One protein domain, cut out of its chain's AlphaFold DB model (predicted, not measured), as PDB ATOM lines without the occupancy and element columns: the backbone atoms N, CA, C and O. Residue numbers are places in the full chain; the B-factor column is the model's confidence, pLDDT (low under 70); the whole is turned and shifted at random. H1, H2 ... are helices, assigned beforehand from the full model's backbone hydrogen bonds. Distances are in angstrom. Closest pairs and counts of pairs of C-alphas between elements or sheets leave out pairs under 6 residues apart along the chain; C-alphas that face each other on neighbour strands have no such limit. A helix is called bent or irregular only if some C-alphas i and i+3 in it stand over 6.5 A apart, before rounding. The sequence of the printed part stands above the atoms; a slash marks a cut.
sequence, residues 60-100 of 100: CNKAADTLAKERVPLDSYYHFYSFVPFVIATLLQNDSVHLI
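Overview. This is residues 60 to 100 of the 100 residues of the protein "RNase H type-1 domain-containing protein" of Arabidopsis lyrata subsp. lyrata (UniProt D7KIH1). The longer helix H2 and the shorter helix H1 lie side by side as a helical hairpin, running opposite ways, and the long link between them swings out as a wide loop whose residues 74 to 83 stick out. The 41 printed residues hold two named helices, H1 then H2 along the chain, and no named strand. The class is all helix, with 20 of the 41 residues, under half, in named elements. The whole is only just loose, close to compact, with a radius of gyration of the C-alphas of 11.3 A, and its outline is flat, spanning 36 by 22 by 12 A.

Along the chain. H2 comprises residues 86 to 97 and measures 17.6 A from first to last C-alpha, from Phe 86 at (128.395, 154.810, 149.583) to Val 97 at (118.518, 147.209, 137.191). H2 is irregular: C-alphas 87 and 90 are 7.5 A apart. H1 comprises residues 62 to 69, 10.5 A long, and begins with C-alpha 62 at (122.213, 142.144, 150.770).

Arrangement. H2 touches H1 with residues 87 to 92 alone. The closest C-alphas of the two helices are those of Ala 63 and Ile 88, 5.9 A apart. Their lines stand at a shallow tilt of 13 degrees, opposite ways, and their centres are 11.6 A apart. Every O i to N i+4 pair in H1 is within hydrogen-bond range; in H2 it is 6 of 8.

Size, cuts and confidence. The two C-alphas farthest apart are those of Ser 76 and Ile 100, at 35.9 A. The link from H1 to H2, residues 70 to 85, is long, and its residues 74 to 83 stand free. Without them the body spans 31 by 17 by 9 A. The printed part has no cut and ends at residue 100, the chain's last. The mean pLDDT of the printed part is 71.9; residues 72 to 83 and 96 to 100 are under 70.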
ATOM      1  N   CYS A  60     118.557 138.249 148.936       88.38
ATOM      2  CA  CYS A  60     117.591 139.331 148.748       88.38
ATOM      3  C   CYS A  60     117.655 140.387 149.869       88.38
ATOM      4  O   CYS A  60     116.944 141.382 149.812       88.38
ATOM      5  N   ASN A  61     118.497 140.190 150.891       91.69
ATOM      6  CA  ASN A  61     118.687 141.117 152.013       91.69
ATOM      7  C   ASN A  61     120.099 141.738 152.029       91.69
ATOM      8  O   ASN A  61     120.565 142.215 153.066       91.69
ATOM      9  N   LYS A  62     120.804 141.723 150.886       90.94
ATOM     10  CA  LYS A  62     122.213 142.144 150.770       90.94
ATOM     11  C   LYS A  62     122.459 143.552 151.288       90.94
ATOM     12  O   LYS A  62     123.406 143.760 152.032       90.94
ATOM     13  N   ALA A  63     121.594 144.509 150.950       88.75
ATOM     14  CA  ALA A  63     121.763 145.891 151.394       88.75
ATOM     15  C   ALA A  63     121.752 146.009 152.930       88.75
ATOM     16  O   ALA A  63     122.623 146.662 153.502       88.75
ATOM     17  N   ALA A  64     120.810 145.347 153.609       89.56
ATOM     18  CA  ALA A  64     120.746 145.369 155.068       89.56
ATOM     19  C   ALA A  64     121.892 144.572 155.715       89.56
ATOM     20  O   ALA A  64     122.446 145.018 156.718       89.56
ATOM     21  N   ASP A  65     122.280 143.431 155.134       91.06
ATOM     22  CA  ASP A  65     123.411 142.619 155.606       91.06
ATOM     23  C   ASP A  65     124.740 143.387 155.501       91.06
ATOM     24  O   ASP A  65     125.521 143.401 156.453       91.06
ATOM     25  N   THR A  66     124.968 144.095 154.391       89.56
ATOM     26  CA  THR A  66     126.131 144.972 154.210       89.56
ATOM     27  C   THR A  66     126.106 146.134 155.198       89.56
ATOM     28  O   THR A  66     127.109 146.368 155.865       89.56
ATOM     29  N   LEU A  67     124.965 146.812 155.380       86.62
ATOM     30  CA  LEU A  67     124.843 147.880 156.383       86.62
ATOM     31  C   LEU A  67     125.134 147.403 157.812       86.62
ATOM     32  O   LEU A  67     125.658 148.173 158.609       86.62
ATOM     33  N   ALA A  68     124.771 146.165 158.153       87.12
ATOM     34  CA  ALA A  68     124.980 145.619 159.491       87.12
ATOM     35  C   ALA A  68     126.441 145.217 159.764       87.12
ATOM     36  O   ALA A  68     126.855 145.186 160.923       87.12
ATOM     37  N   LYS A  69     127.204 144.870 158.720       86.88
ATOM     38  CA  LYS A  69     128.593 144.392 158.830       86.88
ATOM     39  C   LYS A  69     129.625 145.491 158.637       86.88
ATOM     40  O   LYS A  69     130.679 145.460 159.268       86.88
ATOM     41  N   GLU A  70     129.348 146.414 157.730       83.06
ATOM     42  CA  GLU A  70     130.308 147.431 157.341       83.06
ATOM     43  C   GLU A  70     130.344 148.575 158.350       83.06
ATOM     44  O   GLU A  70     129.321 149.012 158.882       83.06
ATOM     45  N   ARG A  71     131.543 149.118 158.580       70.81
ATOM     46  CA  ARG A  71     131.680 150.374 159.317       70.81
ATOM     47  C   ARG A  71     131.223 151.504 158.413       70.81
ATOM     48  O   ARG A  71     131.947 151.913 157.508       70.81
ATOM     49  N   VAL A  72     130.026 152.016 158.664       67.50
ATOM     50  CA  VAL A  72     129.553 153.215 157.979       67.50
ATOM     51  C   VAL A  72     130.399 154.397 158.474       67.50
ATOM     52  O   VAL A  72     130.406 154.666 159.676       67.50
ATOM     53  N   PRO A  73     131.171 155.073 157.603       60.62
ATOM     54  CA  PRO A  73     132.017 156.176 158.035       60.62
ATOM     55  C   PRO A  73     131.147 157.295 158.618       60.62
ATOM     56  O   PRO A  73     130.131 157.648 158.021       60.62
ATOM     57  N   LEU A  74     131.596 157.848 159.754       56.78
ATOM     58  CA  LEU A  74     130.886 158.746 160.683       56.78
ATOM     59  C   LEU A  74     130.025 157.993 161.719       56.78
ATOM     60  O   LEU A  74     128.808 157.930 161.587       56.78
ATOM     61  N   ASP A  75     130.656 157.572 162.830       51.91
ATOM     62  CA  ASP A  75     130.055 157.114 164.116       51.91
ATOM     63  C   ASP A  75     129.117 158.146 164.788       51.91
ATOM     64  O   ASP A  75     128.739 158.056 165.957       51.91
ATOM     65  N   SER A  76     128.741 159.187 164.060       50.81
ATOM     66  CA  SER A  76     127.719 160.118 164.474       50.81
ATOM     67  C   SER A  76     126.364 159.408 164.379       50.81
ATOM     68  O   SER A  76     126.113 158.694 163.414       50.81
ATOM     69  N   TYR A  77     125.491 159.619 165.363       52.44
ATOM     70  CA  TYR A  77     124.112 159.114 165.499       52.44
ATOM     71  C   TYR A  77     123.153 159.472 164.325       52.44
ATOM     72  O   TYR A  77     121.950 159.645 164.522       52.44
ATOM     73  N   TYR A  78     123.658 159.660 163.106       55.34
ATOM     74  CA  TYR A  78     122.979 160.319 162.008       55.34
ATOM     75  C   TYR A  78     122.256 159.356 161.080       55.34
ATOM     76  O   TYR A  78     122.745 158.334 160.608       55.34
ATOM     77  N   HIS A  79     121.046 159.799 160.787       56.75
ATOM     78  CA  HIS A  79     120.162 159.301 159.768       56.75
ATOM     79  C   HIS A  79     120.602 159.784 158.379       56.75
ATOM     80  O   HIS A  79     120.678 160.985 158.113       56.75
ATOM     81  N   PHE A  80     120.782 158.848 157.453       55.91
ATOM     82  CA  PHE A  80     120.904 159.140 156.029       55.91
ATOM     83  C   PHE A  80     119.527 159.514 155.460       55.91
ATOM     84  O   PHE A  80     118.757 158.648 155.047       55.91
ATOM     85  N   TYR A  81     119.163 160.800 155.510       54.12
ATOM     86  CA  TYR A  81     117.851 161.271 155.037       54.12
ATOM     87  C   TYR A  81     117.821 161.649 153.553       54.12
ATOM     88  O   TYR A  81     116.777 161.481 152.926       54.12
ATOM     89  N   SER A  82     118.944 162.113 153.001       59.09
ATOM     90  CA  SER A  82     118.996 162.671 151.639       59.09
ATOM     91  C   SER A  82     119.983 161.966 150.707       59.09
ATOM     92  O   SER A  82     119.984 162.250 149.516       59.09
ATOM     93  N   PHE A  83     120.814 161.054 151.224       66.44
ATOM     94  CA  PHE A  83     121.867 160.395 150.447       66.44
ATOM     95  C   PHE A  83     121.997 158.927 150.829       66.44
ATOM     96  O   PHE A  83     121.965 158.586 152.007       66.44
ATOM     97  N   VAL A  84     122.166 158.064 149.830       73.31
ATOM     98  CA  VAL A  84     122.460 156.644 150.041       73.31
ATOM     99  C   VAL A  84     123.905 156.510 150.537       73.31
ATOM    100  O   VAL A  84     124.801 157.069 149.900       73.31
ATOM    101  N   PRO A  85     124.173 155.781 151.639       77.19
ATOM    102  CA  PRO A  85     125.538 155.490 152.063       77.19
ATOM    103  C   PRO A  85     126.331 154.830 150.933       77.19
ATOM    104  O   PRO A  85     125.871 153.846 150.353       77.19
ATOM    105  N   PHE A  86     127.542 155.328 150.663       79.81
ATOM    106  CA  PHE A  86     128.395 154.810 149.583       79.81
ATOM    107  C   PHE A  86     128.574 153.286 149.658       79.81
ATOM    108  O   PHE A  86     128.546 152.603 148.639       79.81
ATOM    109  N   VAL A  87     128.652 152.751 150.878       81.94
ATOM    110  CA  VAL A  87     128.836 151.322 151.153       81.94
ATOM    111  C   VAL A  87     127.729 150.414 150.597       81.94
ATOM    112  O   VAL A  87     127.981 149.244 150.329       81.94
ATOM    113  N   ILE A  88     126.521 150.938 150.367       85.50
ATOM    114  CA  ILE A  88     125.422 150.189 149.735       85.50
ATOM    115  C   ILE A  88     124.993 150.745 148.377       85.50
ATOM    116  O   ILE A  88     124.100 150.174 147.754       85.50
ATOM    117  N   ALA A  89     125.609 151.825 147.891       84.38
ATOM    118  CA  ALA A  89     125.192 152.487 146.656       84.38
ATOM    119  C   ALA A  89     125.236 151.533 145.450       84.38
ATOM    120  O   ALA A  89     124.244 151.396 144.737       84.38
ATOM    121  N   THR A  90     126.342 150.801 145.281       83.31
ATOM    122  CA  THR A  90     126.501 149.822 144.193       83.31
ATOM    123  C   THR A  90     125.513 148.660 144.308       83.31
ATOM    124  O   THR A  90     124.995 148.189 143.300       83.31
ATOM    125  N   LEU A  91     125.215 148.206 145.532       85.44
ATOM    126  CA  LEU A  91     124.249 147.125 145.759       85.44
ATOM    127  C   LEU A  91     122.843 147.548 145.337       85.44
ATOM    128  O   LEU A  91     122.193 146.821 144.594       85.44
ATOM    129  N   LEU A  92     122.406 148.738 145.757       84.50
ATOM    130  CA  LEU A  92     121.095 149.268 145.384       84.50
ATOM    131  C   LEU A  92     120.995 149.544 143.882       84.50
ATOM    132  O   LEU A  92     119.948 149.295 143.287       84.50
ATOM    133  N   GLN A  93     122.068 150.029 143.254       81.56
ATOM    134  CA  GLN A  93     122.087 150.247 141.810       81.56
ATOM    135  C   GLN A  93     121.899 148.932 141.047       81.56
ATOM    136  O   GLN A  93     121.068 148.876 140.147       81.56
ATOM    137  N   ASN A  94     122.600 147.867 141.440       79.12
ATOM    138  CA  ASN A  94     122.455 146.554 140.807       79.12
ATOM    139  C   ASN A  94     121.060 145.946 141.026       79.12
ATOM    140  O   ASN A  94     120.521 145.324 140.117       79.12
ATOM    141  N   ASP A  95     120.458 146.163 142.197       73.38
ATOM    142  CA  ASP A  95     119.101 145.693 142.515       73.38
ATOM    143  C   ASP A  95     118.029 146.425 141.680       73.38
ATOM    144  O   ASP A  95     117.075 145.830 141.185       73.38
ATOM    145  N   SER A  96     118.242 147.720 141.422       63.03
ATOM    146  CA  SER A  96     117.336 148.557 140.622       63.03
ATOM    147  C   SER A  96     117.303 148.167 139.137       63.03
ATOM    148  O   SER A  96     116.292 148.373 138.469       63.03
ATOM    149  N   VAL A  97     118.397 147.608 138.608       57.84
ATOM    150  CA  VAL A  97     118.518 147.209 137.191       57.84
ATOM    151  C   VAL A  97     117.724 145.930 136.887       57.84
ATOM    152  O   VAL A  97     117.378 145.686 135.737       57.84
ATOM    153  N   HIS A  98     117.369 145.141 137.904       47.84
ATOM    154  CA  HIS A  98     116.565 143.923 137.754       47.84
ATOM    155  C   HIS A  98     115.047 144.145 137.883       47.84
ATOM    156  O   HIS A  98     114.284 143.185 137.798       47.84
ATOM    157  N   LEU A  99     114.607 145.394 138.074       42.12
ATOM    158  CA  LEU A  99     113.195 145.788 138.175       42.12
ATOM    159  C   LEU A  99     112.646 146.461 136.898       42.12
ATOM    160  O   LEU A  99     111.539 146.999 136.941       42.12
ATOM    161  N   ILE A 100     113.396 146.441 135.786       35.22
ATOM    162  CA  ILE A 100     112.990 146.986 134.473       35.22
ATOM    163  C   ILE A 100     112.722 145.849 133.489       35.22
ATOM    164  O   ILE A 100     113.582 144.945 133.395       35.22
TER     165      ILE A 100